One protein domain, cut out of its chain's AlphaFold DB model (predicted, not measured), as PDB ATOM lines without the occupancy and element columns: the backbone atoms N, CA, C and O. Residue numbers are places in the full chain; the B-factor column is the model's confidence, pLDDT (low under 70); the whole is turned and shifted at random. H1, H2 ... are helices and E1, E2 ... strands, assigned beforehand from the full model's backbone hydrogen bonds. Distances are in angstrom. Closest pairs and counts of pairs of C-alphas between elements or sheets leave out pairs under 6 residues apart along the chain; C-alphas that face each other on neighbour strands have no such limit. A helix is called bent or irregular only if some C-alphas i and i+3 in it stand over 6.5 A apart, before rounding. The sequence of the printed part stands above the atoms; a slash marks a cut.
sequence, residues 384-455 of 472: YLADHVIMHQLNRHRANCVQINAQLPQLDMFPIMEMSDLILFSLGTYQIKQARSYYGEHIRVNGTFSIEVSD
ATOM      1  N   TYR A 384     161.700 107.889 134.178       89.75
ATOM      2  CA  TYR A 384     162.795 108.686 134.736       89.75
ATOM      3  C   TYR A 384     162.333 110.028 135.319       89.75
ATOM      4  O   TYR A 384     162.913 110.506 136.290       89.75
ATOM      5  N   LEU A 385     161.271 110.630 134.768       85.94
ATOM      6  CA  LEU A 385     160.709 111.869 135.303       85.94
ATOM      7  C   LEU A 385     160.063 111.644 136.674       85.94
ATOM      8  O   LEU A 385     160.286 112.436 137.585       85.94
ATOM      9  N   ALA A 386     159.279 110.577 136.836       85.44
ATOM     10  CA  ALA A 386     158.699 110.235 138.133       85.44
ATOM     11  C   ALA A 386     159.793 109.938 139.165       85.44
ATOM     12  O   ALA A 386     159.721 110.443 140.285       85.44
ATOM     13  N   ASP A 387     160.828 109.194 138.769       86.56
ATOM     14  CA  ASP A 387     161.966 108.889 139.638       86.56
ATOM     15  C   ASP A 387     162.690 110.166 140.072       86.56
ATOM     16  O   ASP A 387     162.959 110.353 141.257       86.56
ATOM     17  N   HIS A 388     162.930 111.089 139.139       86.62
ATOM     18  CA  HIS A 388     163.533 112.389 139.421       86.62
ATOM     19  C   HIS A 388     162.671 113.222 140.384       86.62
ATOM     20  O   HIS A 388     163.158 113.731 141.393       86.62
ATOM     21  N   VAL A 389     161.365 113.307 140.127       84.19
ATOM     22  CA  VAL A 389     160.410 114.031 140.976       84.19
ATOM     23  C   VAL A 389     160.381 113.479 142.405       84.19
ATOM     24  O   VAL A 389     160.331 114.257 143.360       84.19
ATOM     25  N   ILE A 390     160.420 112.153 142.567       83.88
ATOM     26  CA  ILE A 390     160.438 111.491 143.878       83.88
ATOM     27  C   ILE A 390     161.784 111.713 144.572       83.88
ATOM     28  O   ILE A 390     161.804 112.137 145.729       83.88
ATOM     29  N   MET A 391     162.893 111.469 143.866       86.38
ATOM     30  CA  MET A 391     164.258 111.599 144.383       86.38
ATOM     31  C   MET A 391     164.525 113.005 144.923       86.38
ATOM     32  O   MET A 391     165.085 113.155 146.008       86.38
ATOM     33  N   HIS A 392     164.073 114.028 144.199       83.25
ATOM     34  CA  HIS A 392     164.250 115.428 144.577       83.25
ATOM     35  C   HIS A 392     163.048 116.018 145.324       83.25
ATOM     36  O   HIS A 392     163.025 117.215 145.574       83.25
ATOM     37  N   GLN A 393     162.045 115.202 145.673       81.56
ATOM     38  CA  GLN A 393     160.831 115.615 146.388       81.56
ATOM     39  C   GLN A 393     160.143 116.859 145.795       81.56
ATOM     40  O   GLN A 393     159.521 117.637 146.523       81.56
ATOM     41  N   LEU A 394     160.188 117.023 144.468       78.88
ATOM     42  CA  LEU A 394     159.736 118.241 143.778       78.88
ATOM     43  C   LEU A 394     158.258 118.562 144.052       78.88
ATOM     44  O   LEU A 394     157.869 119.721 144.104       78.88
ATOM     45  N   ASN A 395     157.444 117.540 144.335       77.06
ATOM     46  CA  ASN A 395     156.025 117.681 144.691       77.06
ATOM     47  C   ASN A 395     155.780 118.361 146.050       77.06
ATOM     48  O   ASN A 395     154.656 118.755 146.353       77.06
ATOM     49  N   ARG A 396     156.798 118.404 146.915       77.31
ATOM     50  CA  ARG A 396     156.738 118.970 148.272       77.31
ATOM     51  C   ARG A 396     157.503 120.286 148.379       77.31
ATOM     52  O   ARG A 396     157.346 120.995 149.372       77.31
ATOM     53  N   HIS A 397     158.320 120.600 147.376       72.12
ATOM     54  CA  HIS A 397     159.064 121.844 147.313       72.12
ATOM     55  C   HIS A 397     158.107 123.012 147.079       72.12
ATOM     56  O   HIS A 397     157.246 122.979 146.201       72.12
ATOM     57  N   ARG A 398     158.275 124.073 147.870       68.00
ATOM     58  CA  ARG A 398     157.723 125.389 147.548       68.00
ATOM     59  C   ARG A 398     158.818 126.171 146.835       68.00
ATOM     60  O   ARG A 398     159.598 126.843 147.497       68.00
ATOM     61  N   ALA A 399     158.896 126.018 145.519       67.62
ATOM     62  CA  ALA A 399     159.796 126.817 144.696       67.62
ATOM     63  C   ALA A 399     159.189 128.198 144.426       67.62
ATOM     64  O   ALA A 399     157.959 128.329 144.374       67.62
ATOM     65  N   ASN A 400     160.028 129.215 144.208       69.69
ATOM     66  CA  ASN A 400     159.511 130.465 143.669       69.69
ATOM     67  C   ASN A 400     159.336 130.273 142.167       69.69
ATOM     68  O   ASN A 400     160.285 130.091 141.406       69.69
ATOM     69  N   CYS A 401     158.091 130.297 141.723       73.25
ATOM     70  CA  CYS A 401     157.819 130.273 140.304       73.25
ATOM     71  C   CYS A 401     158.060 131.662 139.708       73.25
ATOM     72  O   CYS A 401     157.485 132.653 140.159       73.25
ATOM     73  N   VAL A 402     158.893 131.733 138.675       73.75
ATOM     74  CA  VAL A 402     159.125 132.950 137.899       73.75
ATOM     75  C   VAL A 402     158.316 132.869 136.613       73.75
ATOM     76  O   VAL A 402     158.236 131.819 135.969       73.75
ATOM     77  N   GLN A 403     157.702 133.987 136.230       74.06
ATOM     78  CA  GLN A 403     156.984 134.067 134.966       74.06
ATOM     79  C   GLN A 403     157.953 134.076 133.795       74.06
ATOM     80  O   GLN A 403     158.836 134.927 133.702       74.06
ATOM     81  N   ILE A 404     157.718 133.156 132.871       71.69
ATOM     82  CA  ILE A 404     158.342 133.137 131.561       71.69
ATOM     83  C   ILE A 404     157.330 133.597 130.511       71.69
ATOM     84  O   ILE A 404     156.129 133.322 130.601       71.69
ATOM     85  N   ASN A 405     157.819 134.331 129.517       70.06
ATOM     86  CA  ASN A 405     157.031 134.748 128.364       70.06
ATOM     87  C   ASN A 405     157.405 133.905 127.135       70.06
ATOM     88  O   ASN A 405     158.391 133.168 127.132       70.06
ATOM     89  N   ALA A 406     156.603 134.009 126.081       66.69
ATOM     90  CA  ALA A 406     156.796 133.243 124.851       66.69
ATOM     91  C   ALA A 406     158.033 133.668 124.027       66.69
ATOM     92  O   ALA A 406     158.245 133.123 122.953       66.69
ATOM     93  N   GLN A 407     158.827 134.643 124.490       68.69
ATOM     94  CA  GLN A 407     160.001 135.186 123.793       68.69
ATOM     95  C   GLN A 407     161.329 134.632 124.340       68.69
ATOM     96  O   GLN A 407     162.392 135.201 124.097       68.69
ATOM     97  N   LEU A 408     161.281 133.543 125.108       70.38
ATOM     98  CA  LEU A 408     162.479 132.868 125.590       70.38
ATOM     99  C   LEU A 408     163.248 132.205 124.431       70.38
ATOM    100  O   LEU A 408     162.660 131.362 123.754       70.38
ATOM    101  N   PRO A 409     164.561 132.465 124.259       72.94
ATOM    102  CA  PRO A 409     165.372 131.819 123.219       72.94
ATOM    103  C   PRO A 409     165.380 130.286 123.305       72.94
ATOM    104  O   PRO A 409     165.570 129.595 122.312       72.94
ATOM    105  N   GLN A 410     165.159 129.718 124.496       71.56
ATOM    106  CA  GLN A 410     165.081 128.266 124.679       71.56
ATOM    107  C   GLN A 410     163.847 127.649 124.002       71.56
ATOM    108  O   GLN A 410     163.851 126.454 123.712       71.56
ATOM    109  N   LEU A 411     162.799 128.443 123.747       70.69
ATOM    110  CA  LEU A 411     161.614 127.987 123.022       70.69
ATOM    111  C   LEU A 411     161.885 127.824 121.522       70.69
ATOM    112  O   LEU A 411     161.192 127.032 120.891       70.69
ATOM    113  N   ASP A 412     162.917 128.474 120.972       75.50
ATOM    114  CA  ASP A 412     163.324 128.288 119.569       75.50
ATOM    115  C   ASP A 412     163.839 126.861 119.309       75.50
ATOM    116  O   ASP A 412     163.746 126.348 118.197       75.50
ATOM    117  N   MET A 413     164.348 126.198 120.353       78.38
ATOM    118  CA  MET A 413     164.794 124.802 120.322       78.38
ATOM    119  C   MET A 413     163.694 123.812 120.727       78.38
ATOM    120  O   MET A 413     163.946 122.606 120.793       78.38
ATOM    121  N   PHE A 414     162.487 124.292 121.045       78.62
ATOM    122  CA  PHE A 414     161.405 123.418 121.472       78.62
ATOM    123  C   PHE A 414     160.917 122.564 120.290       78.62
ATOM    124  O   PHE A 414     160.676 123.107 119.211       78.62
ATOM    125  N   PRO A 415     160.743 121.239 120.462       83.25
ATOM    126  CA  PRO A 415     160.337 120.366 119.368       83.25
ATOM    127  C   PRO A 415     159.019 120.812 118.729       83.25
ATOM    128  O   PRO A 415     157.990 120.922 119.400       83.25
ATOM    129  N   ILE A 416     159.047 121.021 117.414       83.94
ATOM    130  CA  ILE A 416     157.846 121.238 116.609       83.94
ATOM    131  C   ILE A 416     157.399 119.875 116.095       83.94
ATOM    132  O   ILE A 416     158.161 119.168 115.439       83.94
ATOM    133  N   MET A 417     156.169 119.500 116.430       88.50
ATOM    134  CA  MET A 417     155.583 118.210 116.084       88.50
ATOM    135  C   MET A 417     154.319 118.424 115.264       88.50
ATOM    136  O   MET A 417     153.506 119.298 115.587       88.50
ATOM    137  N   GLU A 418     154.123 117.594 114.242       91.56
ATOM    138  CA  GLU A 418     152.878 117.591 113.488       91.56
ATOM    139  C   GLU A 418     151.734 117.033 114.341       91.56
ATOM    140  O   GLU A 418     151.925 116.325 115.336       91.56
ATOM    141  N   MET A 419     150.493 117.313 113.938       88.62
ATOM    142  CA  MET A 419     149.320 116.807 114.659       88.62
ATOM    143  C   MET A 419     149.304 115.270 114.733       88.62
ATOM    144  O   MET A 419     148.881 114.710 115.744       88.62
ATOM    145  N   SER A 420     149.777 114.579 113.691       89.00
ATOM    146  CA  SER A 420     149.937 113.118 113.687       89.00
ATOM    147  C   SER A 420     150.901 112.643 114.768       89.00
ATOM    148  O   SER A 420     150.604 111.683 115.478       89.00
ATOM    149  N   ASP A 421     152.011 113.355 114.941       89.56
ATOM    150  CA  ASP A 421     153.047 113.003 115.905       89.56
ATOM    151  C   ASP A 421     152.542 113.238 117.323       89.56
ATOM    152  O   ASP A 421     152.727 112.391 118.194       89.56
ATOM    153  N   LEU A 422     151.822 114.341 117.547       89.38
ATOM    154  CA  LEU A 422     151.161 114.613 118.821       89.38
ATOM    155  C   LEU A 422     150.133 113.529 119.155       89.38
ATOM    156  O   LEU A 422     150.068 113.080 120.298       89.38
ATOM    157  N   ILE A 423     149.340 113.082 118.172       88.12
ATOM    158  CA  ILE A 423     148.352 112.008 118.356       88.12
ATOM    159  C   ILE A 423     149.042 110.710 118.759       88.12
ATOM    160  O   ILE A 423     148.565 110.042 119.680       88.12
ATOM    161  N   LEU A 424     150.139 110.355 118.093       88.38
ATOM    162  CA  LEU A 424     150.902 109.156 118.414       88.38
ATOM    163  C   LEU A 424     151.569 109.281 119.791       88.38
ATOM    164  O   LEU A 424     151.491 108.357 120.598       88.38
ATOM    165  N   PHE A 425     152.136 110.449 120.098       86.25
ATOM    166  CA  PHE A 425     152.751 110.766 121.384       86.25
ATOM    167  C   PHE A 425     151.757 110.637 122.544       86.25
ATOM    168  O   PHE A 425     152.062 110.016 123.560       86.25
ATOM    169  N   SER A 426     150.538 111.163 122.394       85.19
ATOM    170  CA  SER A 426     149.508 111.086 123.433       85.19
ATOM    171  C   SER A 426     148.661 109.811 123.397       85.19
ATOM    172  O   SER A 426     147.732 109.683 124.204       85.19
ATOM    173  N   LEU A 427     148.963 108.874 122.488       86.12
ATOM    174  CA  LEU A 427     148.198 107.648 122.231       86.12
ATOM    175  C   LEU A 427     146.716 107.931 121.915       86.12
ATOM    176  O   LEU A 427     145.815 107.207 122.332       86.12
ATOM    177  N   GLY A 428     146.435 109.022 121.201       82.81
ATOM    178  CA  GLY A 428     145.091 109.393 120.766       82.81
ATOM    179  C   GLY A 428     144.743 110.870 120.928       82.81
ATOM    180  O   GLY A 428     145.462 111.655 121.533       82.81
ATOM    181  N   THR A 429     143.582 111.263 120.400       82.44
ATOM    182  CA  THR A 429     143.192 112.685 120.276       82.44
ATOM    183  C   THR A 429     142.665 113.328 121.560       82.44
ATOM    184  O   THR A 429     142.470 114.542 121.605       82.44
ATOM    185  N   TYR A 430     142.371 112.542 122.599       78.56
ATOM    186  CA  TYR A 430     141.679 113.045 123.788       78.56
ATOM    187  C   TYR A 430     142.503 114.089 124.554       78.56
ATOM    188  O   TYR A 430     141.990 115.166 124.852       78.56
ATOM    189  N   GLN A 431     143.780 113.807 124.825       81.31
ATOM    190  CA  GLN A 431     144.646 114.744 125.551       81.31
ATOM    191  C   GLN A 431     144.892 116.027 124.752       81.31
ATOM    192  O   GLN A 431     144.813 117.124 125.295       81.31
ATOM    193  N   ILE A 432     145.051 115.907 123.434       85.75
ATOM    194  CA  ILE A 432     145.221 117.054 122.535       85.75
ATOM    195  C   ILE A 432     143.992 117.966 122.562       85.75
ATOM    196  O   ILE A 432     144.116 119.186 122.618       85.75
ATOM    197  N   LYS A 433     142.779 117.399 122.587       82.75
ATOM    198  CA  LYS A 433     141.544 118.196 122.691       82.75
ATOM    199  C   LYS A 433     141.472 119.003 123.989       82.75
ATOM    200  O   LYS A 433     140.879 120.081 123.984       82.75
ATOM    201  N   GLN A 434     142.067 118.510 125.076       80.94
ATOM    202  CA  GLN A 434     142.140 119.241 126.342       80.94
ATOM    203  C   GLN A 434     143.162 120.383 126.310       80.94
ATOM    204  O   GLN A 434     142.944 121.392 126.982       80.94
ATOM    205  N   ALA A 435     144.205 120.285 125.477       82.88
ATOM    206  CA  ALA A 435     145.240 121.313 125.358       82.88
ATOM    207  C   ALA A 435     144.663 122.698 125.026       82.88
ATOM    208  O   ALA A 435     145.155 123.702 125.526       82.88
ATOM    209  N   ARG A 436     143.564 122.775 124.260       80.12
ATOM    210  CA  ARG A 436     142.883 124.051 123.980       80.12
ATOM    211  C   ARG A 436     142.286 124.699 125.232       80.12
ATOM    212  O   ARG A 436     142.318 125.921 125.343       80.12
ATOM    213  N   SER A 437     141.709 123.907 126.137       80.06
ATOM    214  CA  SER A 437     141.168 124.426 127.402       80.06
ATOM    215  C   SER A 437     142.301 124.935 128.281       80.06
ATOM    216  O   SER A 437     142.241 126.062 128.752       80.06
ATOM    217  N   TYR A 438     143.364 124.136 128.398       79.69
ATOM    218  CA  TYR A 438     144.573 124.513 129.121       79.69
ATOM    219  C   TYR A 438     145.178 125.810 128.564       79.69
ATOM    220  O   TYR A 438     145.427 126.752 129.306       79.69
ATOM    221  N   TYR A 439     145.312 125.916 127.240       78.00
ATOM    222  CA  TYR A 439     145.772 127.131 126.574       78.00
ATOM    223  C   TYR A 439     144.887 128.346 126.897       78.00
ATOM    224  O   TYR A 439     145.396 129.424 127.190       78.00
ATOM    225  N   GLY A 440     143.563 128.165 126.883       77.62
ATOM    226  CA  GLY A 440     142.601 129.218 127.210       77.62
ATOM    227  C   GLY A 440     142.692 129.729 128.651       77.62
ATOM    228  O   GLY A 440     142.362 130.884 128.891       77.62
ATOM    229  N   GLU A 441     143.159 128.908 129.592       78.19
ATOM    230  CA  GLU A 441     143.391 129.318 130.985       78.19
ATOM    231  C   GLU A 441     144.664 130.164 131.151       78.19
ATOM    232  O   GLU A 441     144.751 130.958 132.084       78.19
ATOM    233  N   HIS A 442     145.632 130.028 130.238       75.00
ATOM    234  CA  HIS A 442     146.966 130.634 130.356       75.00
ATOM    235  C   HIS A 442     147.200 131.814 129.397       75.00
ATOM    236  O   HIS A 442     148.221 132.504 129.487       75.00
ATOM    237  N   ILE A 443     146.263 132.076 128.480       74.56
ATOM    238  CA  ILE A 443     146.304 133.252 127.609       74.56
ATOM    239  C   ILE A 443     145.757 134.486 128.341       74.56
ATOM    240  O   ILE A 443     144.659 134.475 128.897       74.56
ATOM    241  N   ARG A 444     146.523 135.580 128.337       70.94
ATOM    242  CA  ARG A 444     146.097 136.856 128.928       70.94
ATOM    243  C   ARG A 444     145.259 137.686 127.952       70.94
ATOM    244  O   ARG A 444     145.234 137.434 126.752       70.94
ATOM    245  N   VAL A 445     144.601 138.729 128.470       68.44
ATOM    246  CA  VAL A 445     143.719 139.642 127.705       68.44
ATOM    247  C   VAL A 445     144.433 140.315 126.522       68.44
ATOM    248  O   VAL A 445     143.814 140.596 125.503       68.44
ATOM    249  N   ASN A 446     145.742 140.537 126.633       70.94
ATOM    250  CA  ASN A 446     146.605 141.091 125.584       70.94
ATOM    251  C   ASN A 446     147.122 140.031 124.581       70.94
ATOM    252  O   ASN A 446     147.972 140.348 123.756       70.94
ATOM    253  N   GLY A 447     146.664 138.778 124.671       65.06
ATOM    254  CA  GLY A 447     147.089 137.678 123.804       65.06
ATOM    255  C   GLY A 447     148.446 137.061 124.161       65.06
ATOM    256  O   GLY A 447     148.879 136.138 123.476       65.06
ATOM    257  N   THR A 448     149.121 137.521 125.223       66.38
ATOM    258  CA  THR A 448     150.397 136.928 125.652       66.38
ATOM    259  C   THR A 448     150.167 135.687 126.506       66.38
ATOM    260  O   THR A 448     149.345 135.703 127.425       66.38
ATOM    261  N   PHE A 449     150.926 134.632 126.222       68.06
ATOM    262  CA  PHE A 449     150.955 133.397 127.001       68.06
ATOM    263  C   PHE A 449     151.916 133.558 128.186       68.06
ATOM    264  O   PHE A 449     153.069 133.937 127.974       68.06
ATOM    265  N   SER A 450     151.456 133.310 129.417       66.94
ATOM    266  CA  SER A 450     152.322 133.323 130.605       66.94
ATOM    267  C   SER A 450     152.344 131.952 131.260       66.94
ATOM    268  O   SER A 450     151.298 131.473 131.695       66.94
ATOM    269  N   ILE A 451     153.533 131.359 131.352       70.88
ATOM    270  CA  ILE A 451     153.788 130.129 132.107       70.88
ATOM    271  C   ILE A 451     154.703 130.489 133.272       70.88
ATOM    272  O   ILE A 451     155.484 131.437 133.199       70.88
ATOM    273  N   GLU A 452     154.601 129.736 134.349       73.69
ATOM    274  CA  GLU A 452     155.427 129.874 135.534       73.69
ATOM    275  C   GLU A 452     156.358 128.665 135.640       73.69
ATOM    276  O   GLU A 452     155.913 127.523 135.533       73.69
ATOM    277  N   VAL A 453     157.658 128.917 135.800       72.94
ATOM    278  CA  VAL A 453     158.683 127.875 135.943       72.94
ATOM    279  C   VAL A 453     159.416 128.092 137.259       72.94
ATOM    280  O   VAL A 453     159.687 129.227 137.643       72.94
ATOM    281  N   SER A 454     159.711 127.002 137.960       70.06
ATOM    282  CA  SER A 454     160.490 127.023 139.198       70.06
ATOM    283  C   SER A 454     161.897 127.583 138.951       70.06
ATOM    284  O   SER A 454     162.590 127.138 138.036       70.06
ATOM    285  N   ASP A 455     162.314 128.538 139.782       66.38
ATOM    286  CA  ASP A 455     163.666 129.111 139.811       66.38
ATOM    287  C   ASP A 455     164.758 128.101 140.211       66.38
ATOM    288  O   ASP A 455     165.916 128.243 139.809       66.38
TER     289      ASP A 455
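This is residues 384 to 455 of the 472 residues of an uncharacterized protein of Chilo suppressalis (UniProt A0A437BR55). The domain is an open frame: a short two-stranded ribbon, E1 beside E2, is the base of a wide loop in which the chain runs out through H2 and H3, turns a corner, and comes back along the longest helix, H4. On the other side of E1 along the chain, H1 sits at the end of a separate arm, and the middle between these parts is largely empty. The printed part has 72 residues, with four named helices and two named strands in the order H1, E1, H2, H3, H4, E2; the sheet has the order E1 - E2 and is antiparallel. The class is mixed, helices and strands. The whole is loose, with a radius of gyration of the C-alphas of 15.1 A and spans of 34 by 34 by 24 A.

H1, residues 384 to 391, begins at C-alpha 384 (162.795, 108.686, 134.736) and is 10.2 A long. E1 is residues 401 to 405, 12.8 A. H2 is residues 409 to 413, 7.6 A, and H3 is residues 419 to 425, 9.7 A. H4, residues 429 to 442, is 20.9 A long and begins at C-alpha 429 (143.192, 112.685, 120.276). H4 is neither bent nor irregular, but only just: C-alphas 433 and 436 are 6.1 A apart. E2, residues 450 to 454, is 13.4 A long and ends at C-alpha 454 (160.490, 127.023, 139.198).

H1 touches no helix and is apart from E2. E1 and E2 are antiparallel neighbours at 141 degrees between their directions; C-alphas 401 and 454 face each other at 4.3 A. N 402 and O 453, at 2.8 A, and N 453 and O 402, at 3.0 A, are within hydrogen-bond range. H2 touches no helix and is apart from E2. H3 and H4 only just touch, only at the corner by their link, with 3 pairs of C-alphas within 8 A, and H4 does so with residues 429 to 432 alone. Their closest C-alphas, those of Ile 423 and Thr 429, are 5.5 A apart, and their lines are about perpendicular at 75 degrees. The closest C-alphas of H4 and E2, those of His 442 and Ser 450, are 6.0 A apart. Every O i to N i+4 pair is within hydrogen-bond range in H1 and H3; in H4 it is 8 of 10, and in H2 0 of 1, with 2 of 2 O i to N i+3 pairs within range.

The two C-alphas farthest apart, those of Met 391 and Asn 446, are 39.2 A apart. The printed part has no cut and no long link; the links from E1 to H2, H2 to H3 and H3 to H4 are tight. Residues 387 to 393, 408 to 416 and 433 to 438 stand free. The mean pLDDT of the printed part is 78.2, and it is under 70 at residues 398 to 400, 406 to 407, 445, 447 to 450 and 455.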